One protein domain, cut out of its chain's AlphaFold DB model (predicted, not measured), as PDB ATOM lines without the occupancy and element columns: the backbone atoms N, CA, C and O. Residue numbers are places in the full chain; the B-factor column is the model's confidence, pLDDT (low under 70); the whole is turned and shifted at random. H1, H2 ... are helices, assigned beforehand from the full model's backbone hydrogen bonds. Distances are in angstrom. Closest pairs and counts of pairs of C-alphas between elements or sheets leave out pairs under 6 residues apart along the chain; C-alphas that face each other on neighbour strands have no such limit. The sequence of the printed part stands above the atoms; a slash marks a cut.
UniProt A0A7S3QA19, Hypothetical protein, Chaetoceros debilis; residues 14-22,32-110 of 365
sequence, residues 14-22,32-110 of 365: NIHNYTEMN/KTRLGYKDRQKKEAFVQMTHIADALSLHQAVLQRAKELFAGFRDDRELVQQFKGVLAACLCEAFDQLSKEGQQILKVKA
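AT A GLANCE: This is residues 14 to 22 and 32 to 110 of the 365 residues of the protein "Hypothetical protein" of Chaetoceros debilis (UniProt A0A7S3QA19). A long helix, H4, crosses a helical hairpin of H2 and H3; residues 100 to 110 stick out at one end, and short H1 sits at the other, near H2. The printed part has 88 residues, with four named helices, H1 to H4 in order, and no named strand: all helix. It is loose, with a radius of gyration of the C-alphas of 16.3 A and spans of 60 by 26 by 22 A.

HOW THE PARTS SIT: Start at H4, residues 83 to 109: its residues 87 to 98 alone touch H3, residues 60 to 76, at a steep tilt of 54 degrees, with C-alphas 66 and 94 closest at 5.2 A. H3 touches H2, residues 35 to 55, in a hairpin at 26 degrees, a shallow tilt, opposite ways; C-alphas 46 and 67 are closest, 6.3 A apart. H1, residues 14 to 22, is close to but not clearly touching H2, with C-alphas 21 and 36 closest at 7.8 A. In H1, H2, H3 and H4 every O i to N i+4 pair is within hydrogen-bond range.

IN THESE COORDINATES: Find C-alpha 83 at (170.740, -8.659, 26.766); H4 runs 39.0 A to C-alpha 109 at (201.832, -32.178, 26.478). H2 measures 30.4 A, H3 24.6 A.

THE WHOLE: Residues 23 to 31 are cut out; C-alphas 22 and 32 are 13.7 A apart. Confidence is under 70 at residues 20 to 22 and 32 to 33.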
ATOM      1  N   ASN A  14     163.445  -1.451  50.896       77.00
ATOM      2  CA  ASN A  14     163.201  -0.802  49.609       77.00
ATOM      3  C   ASN A  14     163.381   0.720  49.684       77.00
ATOM      4  O   ASN A  14     164.044   1.276  48.814       77.00
ATOM      5  N   ILE A  15     162.871   1.381  50.728       77.75
ATOM      6  CA  ILE A  15     163.036   2.828  50.957       77.75
ATOM      7  C   ILE A  15     164.505   3.168  51.224       77.75
ATOM      8  O   ILE A  15     165.031   4.134  50.673       77.75
ATOM      9  N   HIS A  16     165.198   2.360  52.026       75.38
ATOM     10  CA  HIS A  16     166.622   2.535  52.285       75.38
ATOM     11  C   HIS A  16     167.450   2.354  51.009       75.38
ATOM     12  O   HIS A  16     168.240   3.228  50.664       75.38
ATOM     13  N   ASN A  17     167.182   1.296  50.236       71.56
ATOM     14  CA  ASN A  17     167.799   1.120  48.928       71.56
ATOM     15  C   ASN A  17     167.525   2.345  48.052       71.56
ATOM     16  O   ASN A  17     168.474   2.894  47.509       71.56
ATOM     17  N   TYR A  18     166.274   2.814  47.970       71.56
ATOM     18  CA  TYR A  18     165.848   3.962  47.162       71.56
ATOM     19  C   TYR A  18     166.546   5.271  47.562       71.56
ATOM     20  O   TYR A  18     167.030   6.008  46.705       71.56
ATOM     21  N   THR A  19     166.688   5.528  48.860       70.06
ATOM     22  CA  THR A  19     167.384   6.714  49.381       70.06
ATOM     23  C   THR A  19     168.889   6.654  49.123       70.06
ATOM     24  O   THR A  19     169.446   7.617  48.593       70.06
ATOM     25  N   GLU A  20     169.541   5.509  49.343       67.06
ATOM     26  CA  GLU A  20     170.928   5.300  48.907       67.06
ATOM     27  C   GLU A  20     171.079   5.394  47.377       67.06
ATOM     28  O   GLU A  20     172.145   5.774  46.873       67.06
ATOM     29  N   MET A  21     170.016   5.094  46.609       63.88
ATOM     30  CA  MET A  21     170.029   5.281  45.156       63.88
ATOM     31  C   MET A  21     170.128   6.731  44.737       63.88
ATOM     32  O   MET A  21     170.937   7.035  43.854       63.88
ATOM     33  N   ASN A  22     169.379   7.597  45.402       61.41
ATOM     34  CA  ASN A  22     169.260   8.996  45.020       61.41
ATOM     35  C   ASN A  22     170.423   9.839  45.560       61.41
ATOM     36  O   ASN A  22     170.935  10.706  44.857       61.41
ATOM     37  N   LYS A  32     175.431   8.758  32.780       65.94
ATOM     38  CA  LYS A  32     176.020   7.491  33.255       65.94
ATOM     39  C   LYS A  32     175.006   6.616  33.977       65.94
ATOM     40  O   LYS A  32     174.313   7.047  34.897       65.94
ATOM     41  N   THR A  33     174.982   5.344  33.602       67.31
ATOM     42  CA  THR A  33     174.131   4.330  34.216       67.31
ATOM     43  C   THR A  33     174.644   4.019  35.615       67.31
ATOM     44  O   THR A  33     175.828   3.748  35.828       67.31
ATOM     45  N   ARG A  34     173.736   4.035  36.591       71.62
ATOM     46  CA  ARG A  34     174.076   3.868  38.005       71.62
ATOM     47  C   ARG A  34     174.742   2.515  38.287       71.62
ATOM     48  O   ARG A  34     174.256   1.473  37.851       71.62
ATOM     49  N   LEU A  35     175.797   2.523  39.109       75.81
ATOM     50  CA  LEU A  35     176.576   1.330  39.478       75.81
ATOM     51  C   LEU A  35     175.695   0.192  40.026       75.81
ATOM     52  O   LEU A  35     175.819  -0.947  39.591       75.81
ATOM     53  N   GLY A  36     174.731   0.514  40.897       77.12
ATOM     54  CA  GLY A  36     173.798  -0.476  41.448       77.12
ATOM     55  C   GLY A  36     172.889  -1.130  40.400       77.12
ATOM     56  O   GLY A  36     172.548  -2.304  40.531       77.12
ATOM     57  N   TYR A  37     172.536  -0.410  39.331       81.38
ATOM     58  CA  TYR A  37     171.784  -0.982  38.211       81.38
ATOM     59  C   TYR A  37     172.664  -1.923  37.380       81.38
ATOM     60  O   TYR A  37     172.235  -3.033  37.060       81.38
ATOM     61  N   LYS A  38     173.920  -1.529  37.106       84.94
ATOM     62  CA  LYS A  38     174.902  -2.399  36.434       84.94
ATOM     63  C   LYS A  38     175.109  -3.700  37.222       84.94
ATOM     64  O   LYS A  38     175.067  -4.782  36.640       84.94
ATOM     65  N   ASP A  39     175.254  -3.613  38.543       84.38
ATOM     66  CA  ASP A  39     175.458  -4.782  39.406       84.38
ATOM     67  C   ASP A  39     174.207  -5.668  39.525       84.38
ATOM     68  O   ASP A  39     174.328  -6.896  39.556       84.38
ATOM     69  N   ARG A  40     172.998  -5.087  39.533       85.88
ATOM     70  CA  ARG A  40     171.746  -5.863  39.468       85.88
ATOM     71  C   ARG A  40     171.650  -6.652  38.160       85.88
ATOM     72  O   ARG A  40     171.360  -7.844  38.206       85.88
ATOM     73  N   GLN A  41     171.964  -6.025  37.027       86.75
ATOM     74  CA  GLN A  41     171.972  -6.699  35.724       86.75
ATOM     75  C   GLN A  41     173.025  -7.811  35.634       86.75
ATOM     76  O   GLN A  41     172.759  -8.845  35.030       86.75
ATOM     77  N   LYS A  42     174.196  -7.653  36.266       91.38
ATOM     78  CA  LYS A  42     175.192  -8.738  36.362       91.38
ATOM     79  C   LYS A  42     174.658  -9.936  37.136       91.38
ATOM     80  O   LYS A  42     174.828 -11.065  36.694       91.38
ATOM     81  N   LYS A  43     173.990  -9.705  38.269       90.88
ATOM     82  CA  LYS A  43     173.385 -10.793  39.054       90.88
ATOM     83  C   LYS A  43     172.337 -11.548  38.240       90.88
ATOM     84  O   LYS A  43     172.360 -12.772  38.220       90.88
ATOM     85  N   GLU A  44     171.469 -10.821  37.544       91.81
ATOM     86  CA  GLU A  44     170.452 -11.414  36.672       91.81
ATOM     87  C   GLU A  44     171.080 -12.227  35.528       91.81
ATOM     88  O   GLU A  44     170.696 -13.373  35.298       91.81
ATOM     89  N   ALA A  45     172.116 -11.684  34.884       92.06
ATOM     90  CA  ALA A  45     172.886 -12.378  33.856       92.06
ATOM     91  C   ALA A  45     173.522 -13.672  34.374       92.06
ATOM     92  O   ALA A  45     173.472 -14.698  33.703       92.06
ATOM     93  N   PHE A  46     174.095 -13.651  35.578       93.62
ATOM     94  CA  PHE A  46     174.752 -14.825  36.153       93.62
ATOM     95  C   PHE A  46     173.772 -15.950  36.465       93.62
ATOM     96  O   PHE A  46     174.127 -17.116  36.296       93.62
ATOM     97  N   VAL A  47     172.556 -15.613  36.896       93.81
ATOM     98  CA  VAL A  47     171.486 -16.594  37.104       93.81
ATOM     99  C   VAL A  47     171.078 -17.205  35.762       93.81
ATOM    100  O   VAL A  47     171.106 -18.424  35.623       93.81
ATOM    101  N   GLN A  48     170.824 -16.381  34.740       92.94
ATOM    102  CA  GLN A  48     170.457 -16.871  33.403       92.94
ATOM    103  C   GLN A  48     171.557 -17.728  32.760       92.94
ATOM    104  O   GLN A  48     171.266 -18.794  32.230       92.94
ATOM    105  N   MET A  49     172.825 -17.322  32.865       93.25
ATOM    106  CA  MET A  49     173.962 -18.117  32.389       93.25
ATOM    107  C   MET A  49     174.078 -19.462  33.105       93.25
ATOM    108  O   MET A  49     174.492 -20.430  32.481       93.25
ATOM    109  N   THR A  50     173.716 -19.528  34.390       93.62
ATOM    110  CA  THR A  50     173.734 -20.790  35.145       93.62
ATOM    111  C   THR A  50     172.651 -21.729  34.630       93.62
ATOM    112  O   THR A  50     172.963 -22.851  34.263       93.62
ATOM    113  N   HIS A  51     171.425 -21.236  34.441       94.06
ATOM    114  CA  HIS A  51     170.355 -22.039  33.843       94.06
ATOM    115  C   HIS A  51     170.678 -22.521  32.422       94.06
ATOM    116  O   HIS A  51     170.394 -23.667  32.088       94.06
ATOM    117  N   ILE A  52     171.287 -21.672  31.588       92.44
ATOM    118  CA  ILE A  52     171.692 -22.050  30.223       92.44
ATOM    119  C   ILE A  52     172.816 -23.090  30.259       92.44
ATOM    120  O   ILE A  52     172.780 -24.052  29.498       92.44
ATOM    121  N   ALA A  53     173.806 -22.918  31.137       91.56
ATOM    122  CA  ALA A  53     174.898 -23.872  31.276       91.56
ATOM    123  C   ALA A  53     174.410 -25.234  31.773       91.56
ATOM    124  O   ALA A  53     174.851 -26.245  31.237       91.56
ATOM    125  N   ASP A  54     173.477 -25.256  32.726       93.94
ATOM    126  CA  ASP A  54     172.874 -26.495  33.220       93.94
ATOM    127  C   ASP A  54     172.061 -27.184  32.109       93.94
ATOM    128  O   ASP A  54     172.204 -28.386  31.894       93.94
ATOM    129  N   ALA A  55     171.285 -26.421  31.327       94.25
ATOM    130  CA  ALA A  55     170.515 -26.952  30.198       94.25
ATOM    131  C   ALA A  55     171.400 -27.526  29.076       94.25
ATOM    132  O   ALA A  55     171.032 -28.509  28.439       94.25
ATOM    133  N   LEU A  56     172.567 -26.922  28.839       92.44
ATOM    134  CA  LEU A  56     173.534 -27.354  27.825       92.44
ATOM    135  C   LEU A  56     174.618 -28.293  28.385       92.44
ATOM    136  O   LEU A  56     175.531 -28.664  27.651       92.44
ATOM    137  N   SER A  57     174.542 -28.661  29.670       92.31
ATOM    138  CA  SER A  57     175.557 -29.462  30.375       92.31
ATOM    139  C   SER A  57     176.993 -28.936  30.194       92.31
ATOM    140  O   SER A  57     177.947 -29.698  30.036       92.31
ATOM    141  N   LEU A  58     177.159 -27.609  30.202       90.25
ATOM    142  CA  LEU A  58     178.461 -26.967  30.040       90.25
ATOM    143  C   LEU A  58     179.311 -27.099  31.304       90.25
ATOM    144  O   LEU A  58     178.833 -27.005  32.435       90.25
ATOM    145  N   HIS A  59     180.620 -27.248  31.112       90.88
ATOM    146  CA  HIS A  59     181.551 -27.336  32.226       90.88
ATOM    147  C   HIS A  59     181.636 -26.012  33.007       90.88
ATOM    148  O   HIS A  59     181.658 -24.923  32.426       90.88
ATOM    149  N   GLN A  60     181.769 -26.097  34.338       87.88
ATOM    150  CA  GLN A  60     181.798 -24.931  35.234       87.88
ATOM    151  C   GLN A  60     182.913 -23.927  34.895       87.88
ATOM    152  O   GLN A  60     182.736 -22.729  35.106       87.88
ATOM    153  N   ALA A  61     184.032 -24.378  34.315       87.44
ATOM    154  CA  ALA A  61     185.094 -23.479  33.855       87.44
ATOM    155  C   ALA A  61     184.622 -22.526  32.738       87.44
ATOM    156  O   ALA A  61     184.950 -21.341  32.767       87.44
ATOM    157  N   VAL A  62     183.799 -23.017  31.802       90.81
ATOM    158  CA  VAL A  62     183.220 -22.211  30.710       90.81
ATOM    159  C   VAL A  62     182.270 -21.167  31.275       90.81
ATOM    160  O   VAL A  62     182.345 -19.992  30.923       90.81
ATOM    161  N   LEU A  63     181.431 -21.573  32.225       92.44
ATOM    162  CA  LEU A  63     180.498 -20.674  32.890       92.44
ATOM    163  C   LEU A  63     181.217 -19.604  33.722       92.44
ATOM    164  O   LEU A  63     180.838 -18.433  33.673       92.44
ATOM    165  N   GLN A  64     182.275 -19.963  34.447       92.25
ATOM    166  CA  GLN A  64     183.073 -18.997  35.198       92.25
ATOM    167  C   GLN A  64     183.732 -17.976  34.261       92.25
ATOM    168  O   GLN A  64     183.664 -16.771  34.515       92.25
ATOM    169  N   ARG A  65     184.287 -18.440  33.136       89.50
ATOM    170  CA  ARG A  65     184.901 -17.573  32.128       89.50
ATOM    171  C   ARG A  65     183.882 -16.649  31.457       89.50
ATOM    172  O   ARG A  65     184.138 -15.455  31.309       89.50
ATOM    173  N   ALA A  66     182.698 -17.156  31.130       92.69
ATOM    174  CA  ALA A  66     181.615 -16.356  30.561       92.69
ATOM    175  C   ALA A  66     181.115 -15.272  31.532       92.69
ATOM    176  O   ALA A  66     180.875 -14.134  31.119       92.69
ATOM    177  N   LYS A  67     181.019 -15.583  32.835       93.12
ATOM    178  CA  LYS A  67     180.664 -14.605  33.881       93.12
ATOM    179  C   LYS A  67     181.696 -13.478  33.979       93.12
ATOM    180  O   LYS A  67     181.317 -12.319  34.151       93.12
ATOM    181  N   GLU A  68     182.981 -13.797  33.843       91.06
ATOM    182  CA  GLU A  68     184.065 -12.807  33.828       91.06
ATOM    183  C   GLU A  68     183.986 -11.888  32.605       91.06
ATOM    184  O   GLU A  68     184.029 -10.664  32.760       91.06
ATOM    185  N   LEU A  69     183.793 -12.460  31.411       91.00
ATOM    186  CA  LEU A  69     183.640 -11.695  30.169       91.00
ATOM    187  C   LEU A  69     182.430 -10.757  30.233       91.00
ATOM    188  O   LEU A  69     182.541  -9.576  29.898       91.00
ATOM    189  N   PHE A  70     181.294 -11.241  30.742       91.56
ATOM    190  CA  PHE A  70     180.098 -10.417  30.899       91.56
ATOM    191  C   PHE A  70     180.287  -9.307  31.942       91.56
ATOM    192  O   PHE A  70     179.827  -8.178  31.746       91.56
ATOM    193  N   ALA A  71     180.979  -9.594  33.049       89.62
ATOM    194  CA  ALA A  71     181.266  -8.596  34.073       89.62
ATOM    195  C   ALA A  71     182.123  -7.445  33.524       89.62
ATOM    196  O   ALA A  71     181.794  -6.289  33.798       89.62
ATOM    197  N   GLY A  72     183.156  -7.763  32.731       88.75
ATOM    198  CA  GLY A  72     183.990  -6.778  32.036       88.75
ATOM    199  C   GLY A  72     183.193  -5.971  31.010       88.75
ATOM    200  O   GLY A  72     183.123  -4.748  31.107       88.75
ATOM    201  N   PHE A  73     182.469  -6.654  30.117       88.50
ATOM    202  CA  PHE A  73     181.628  -6.009  29.103       88.50
ATOM    203  C   PHE A  73     180.602  -5.039  29.710       88.50
ATOM    204  O   PHE A  73     180.355  -3.952  29.179       88.50
ATOM    205  N   ARG A  74     180.008  -5.409  30.853       87.31
ATOM    206  CA  ARG A  74     179.013  -4.577  31.535       87.31
ATOM    207  C   ARG A  74     179.617  -3.369  32.248       87.31
ATOM    208  O   ARG A  74     178.912  -2.366  32.390       87.31
ATOM    209  N   ASP A  75     180.855  -3.472  32.726       85.62
ATOM    210  CA  ASP A  75     181.569  -2.351  33.345       85.62
ATOM    211  C   ASP A  75     181.978  -1.305  32.299       85.62
ATOM    212  O   ASP A  75     181.796  -0.110  32.547       85.62
ATOM    213  N   ASP A  76     182.410  -1.753  31.118       84.06
ATOM    214  CA  ASP A  76     182.885  -0.883  30.038       84.06
ATOM    215  C   ASP A  76     181.749  -0.176  29.289       84.06
ATOM    216  O   ASP A  76     181.897   0.972  28.861       84.06
ATOM    217  N   ARG A  77     180.586  -0.826  29.139       80.44
ATOM    218  CA  ARG A  77     179.430  -0.224  28.463       80.44
ATOM    219  C   ARG A  77     178.460   0.436  29.435       80.44
ATOM    220  O   ARG A  77     178.160  -0.062  30.521       80.44
ATOM    221  N   GLU A  78     177.901   1.568  29.022       74.44
ATOM    222  CA  GLU A  78     176.811   2.214  29.757       74.44
ATOM    223  C   GLU A  78     175.497   1.458  29.541       74.44
ATOM    224  O   GLU A  78     174.874   1.001  30.505       74.44
ATOM    225  N   LEU A  79     175.168   1.198  28.275       76.44
ATOM    226  CA  LEU A  79     173.960   0.508  27.836       76.44
ATOM    227  C   LEU A  79     174.305  -0.845  27.208       76.44
ATOM    228  O   LEU A  79     175.251  -0.966  26.429       76.44
ATOM    229  N   VAL A  80     173.505  -1.859  27.532       79.56
ATOM    230  CA  VAL A  80     173.572  -3.185  26.911       79.56
ATOM    231  C   VAL A  80     172.347  -3.337  26.021       79.56
ATOM    232  O   VAL A  80     171.226  -3.433  26.516       79.56
ATOM    233  N   GLN A  81     172.563  -3.331  24.709       80.44
ATOM    234  CA  GLN A  81     171.530  -3.680  23.736       80.44
ATOM    235  C   GLN A  81     171.445  -5.208  23.633       80.44
ATOM    236  O   GLN A  81     172.465  -5.883  23.737       80.44
ATOM    237  N   GLN A  82     170.232  -5.745  23.466       85.12
ATOM    238  CA  GLN A  82     169.972  -7.183  23.290       85.12
ATOM    239  C   GLN A  82     170.636  -8.080  24.352       85.12
ATOM    240  O   GLN A  82     171.483  -8.919  24.055       85.12
ATOM    241  N   PHE A  83     170.199  -7.937  25.606       86.81
ATOM    242  CA  PHE A  83     170.740  -8.659  26.766       86.81
ATOM    243  C   PHE A  83     170.953 -10.164  26.526       86.81
ATOM    244  O   PHE A  83     172.046 -10.669  26.752       86.81
ATOM    245  N   LYS A  84     169.948 -10.867  25.986       89.75
ATOM    246  CA  LYS A  84     170.030 -12.312  25.704       89.75
ATOM    247  C   LYS A  84     171.077 -12.662  24.638       89.75
ATOM    248  O   LYS A  84     171.784 -13.651  24.792       89.75
ATOM    249  N   GLY A  85     171.205 -11.837  23.595       90.88
ATOM    250  CA  GLY A  85     172.206 -12.030  22.541       90.88
ATOM    251  C   GLY A  85     173.629 -11.861  23.072       90.88
ATOM    252  O   GLY A  85     174.506 -12.660  22.760       90.88
ATOM    253  N   VAL A  86     173.834 -10.887  23.963       91.19
ATOM    254  CA  VAL A  86     175.126 -10.682  24.634       91.19
ATOM    255  C   VAL A  86     175.484 -11.867  25.533       91.19
ATOM    256  O   VAL A  86     176.632 -12.300  25.523       91.19
ATOM    257  N   LEU A  87     174.524 -12.437  26.273       91.69
ATOM    258  CA  LEU A  87     174.784 -13.630  27.092       91.69
ATOM    259  C   LEU A  87     175.218 -14.830  26.243       91.69
ATOM    260  O   LEU A  87     176.184 -15.502  26.604       91.69
ATOM    261  N   ALA A  88     174.537 -15.068  25.118       92.19
ATOM    262  CA  ALA A  88     174.893 -16.136  24.187       92.19
ATOM    263  C   ALA A  88     176.294 -15.918  23.593       92.19
ATOM    264  O   ALA A  88     177.126 -16.820  23.642       92.19
ATOM    265  N   ALA A  89     176.596 -14.699  23.133       92.62
ATOM    266  CA  ALA A  89     177.913 -14.355  22.601       92.62
ATOM    267  C   ALA A  89     179.033 -14.550  23.639       92.62
ATOM    268  O   ALA A  89     180.080 -15.107  23.318       92.62
ATOM    269  N   CYS A  90     178.809 -14.154  24.898       91.75
ATOM    270  CA  CYS A  90     179.777 -14.371  25.976       91.75
ATOM    271  C   CYS A  90     180.030 -15.858  26.260       91.75
ATOM    272  O   CYS A  90     181.152 -16.216  26.611       91.75
ATOM    273  N   LEU A  91     179.014 -16.718  26.130       91.62
ATOM    274  CA  LEU A  91     179.169 -18.165  26.301       91.62
ATOM    275  C   LEU A  91     179.944 -18.794  25.135       91.62
ATOM    276  O   LEU A  91     180.852 -19.582  25.387       91.62
ATOM    277  N   CYS A  92     179.642 -18.410  23.891       92.38
ATOM    278  CA  CYS A  92     180.376 -18.873  22.709       92.38
ATOM    279  C   CYS A  92     181.853 -18.458  22.764       92.38
ATOM    280  O   CYS A  92     182.736 -19.295  22.604       92.38
ATOM    281  N   GLU A  93     182.130 -17.193  23.084       93.12
ATOM    282  CA  GLU A  93     183.502 -16.686  23.195       93.12
ATOM    283  C   GLU A  93     184.275 -17.368  24.336       93.12
ATOM    284  O   GLU A  93     185.440 -17.730  24.178       93.12
ATOM    285  N   ALA A  94     183.633 -17.594  25.490       93.44
ATOM    286  CA  ALA A  94     184.251 -18.325  26.595       93.44
ATOM    287  C   ALA A  94     184.598 -19.767  26.206       93.44
ATOM    288  O   ALA A  94     185.666 -20.264  26.572       93.44
ATOM    289  N   PHE A  95     183.709 -20.429  25.463       92.88
ATOM    290  CA  PHE A  95     183.924 -21.784  24.973       92.88
ATOM    291  C   PHE A  95     185.080 -21.848  23.968       92.88
ATOM    292  O   PHE A  95     185.952 -22.708  24.099       92.88
ATOM    293  N   ASP A  96     185.149 -20.904  23.029       92.81
ATOM    294  CA  ASP A  96     186.232 -20.823  22.047       92.81
ATOM    295  C   ASP A  96     187.587 -20.533  22.700       92.81
ATOM    296  O   ASP A  96     188.594 -21.141  22.327       92.81
ATOM    297  N   GLN A  97     187.632 -19.638  23.693       91.62
ATOM    298  CA  GLN A  97     188.857 -19.342  24.443       91.62
ATOM    299  C   GLN A  97     189.370 -20.583  25.176       91.62
ATOM    300  O   GLN A  97     190.525 -20.968  24.994       91.62
ATOM    301  N   LEU A  98     188.504 -21.256  25.938       89.88
ATOM    302  CA  LEU A  98     188.874 -22.469  26.672       89.88
ATOM    303  C   LEU A  98     189.243 -23.626  25.741       89.88
ATOM    304  O   LEU A  98     190.157 -24.390  26.048       89.88
ATOM    305  N   SER A  99     188.584 -23.737  24.587       88.81
ATOM    306  CA  SER A  99     188.911 -24.750  23.580       88.81
ATOM    307  C   SER A  99     190.300 -24.516  22.980       88.81
ATOM    308  O   SER A  99     191.094 -25.454  22.885       88.81
ATOM    309  N   LYS A 100     190.640 -23.266  22.637       90.81
ATOM    310  CA  LYS A 100     191.973 -22.894  22.130       90.81
ATOM    311  C   LYS A 100     193.060 -23.117  23.182       90.81
ATOM    312  O   LYS A 100     194.097 -23.695  22.865       90.81
ATOM    313  N   GLU A 101     192.816 -22.703  24.424       86.94
ATOM    314  CA  GLU A 101     193.738 -22.922  25.547       86.94
ATOM    315  C   GLU A 101     193.949 -24.421  25.812       86.94
ATOM    316  O   GLU A 101     195.087 -24.877  25.934       86.94
ATOM    317  N   GLY A 102     192.875 -25.215  25.813       85.06
ATOM    318  CA  GLY A 102     192.939 -26.669  25.969       85.06
ATOM    319  C   GLY A 102     193.741 -27.347  24.857       85.06
ATOM    320  O   GLY A 102     194.624 -28.156  25.142       85.06
ATOM    321  N   GLN A 103     193.504 -26.975  23.595       84.06
ATOM    322  CA  GLN A 103     194.272 -27.491  22.456       84.06
ATOM    323  C   GLN A 103     195.757 -27.124  22.538       84.06
ATOM    324  O   GLN A 103     196.608 -27.956  22.230       84.06
ATOM    325  N   GLN A 104     196.092 -25.907  22.974       84.38
ATOM    326  CA  GLN A 104     197.486 -25.501  23.174       84.38
ATOM    327  C   GLN A 104     198.164 -26.324  24.274       84.38
ATOM    328  O   GLN A 104     199.279 -26.805  24.080       84.38
ATOM    329  N   ILE A 105     197.479 -26.554  25.397       82.38
ATOM    330  CA  ILE A 105     198.000 -27.385  26.490       82.38
ATOM    331  C   ILE A 105     198.219 -28.830  26.019       82.38
ATOM    332  O   ILE A 105     199.226 -29.441  26.378       82.38
ATOM    333  N   LEU A 106     197.305 -29.377  25.213       78.94
ATOM    334  CA  LEU A 106     197.434 -30.727  24.663       78.94
ATOM    335  C   LEU A 106     198.603 -30.845  23.680       78.94
ATOM    336  O   LEU A 106     199.364 -31.797  23.795       78.94
ATOM    337  N   LYS A 107     198.810 -29.865  22.791       83.62
ATOM    338  CA  LYS A 107     199.963 -29.837  21.868       83.62
ATOM    339  C   LYS A 107     201.303 -29.795  22.604       83.62
ATOM    340  O   LYS A 107     202.222 -30.536  22.269       83.62
ATOM    341  N   VAL A 108     201.387 -28.991  23.665       77.69
ATOM    342  CA  VAL A 108     202.583 -28.924  24.522       77.69
ATOM    343  C   VAL A 108     202.805 -30.248  25.266       77.69
ATOM    344  O   VAL A 108     203.931 -30.732  25.339       77.69
ATOM    345  N   LYS A 109     201.741 -30.877  25.788       74.12
ATOM    346  CA  LYS A 109     201.832 -32.178  26.478       74.12
ATOM    347  C   LYS A 109     202.146 -33.348  25.544       74.12
ATOM    348  O   LYS A 109     202.803 -34.286  25.979       74.12
ATOM    349  N   ALA A 110     201.700 -33.290  24.291       73.44
ATOM    350  CA  ALA A 110     201.984 -34.290  23.264       73.44
ATOM    351  C   ALA A 110     203.434 -34.229  22.745       73.44
ATOM    352  O   ALA A 110     203.836 -35.080  21.959       73.44
TER     353      ALA A 110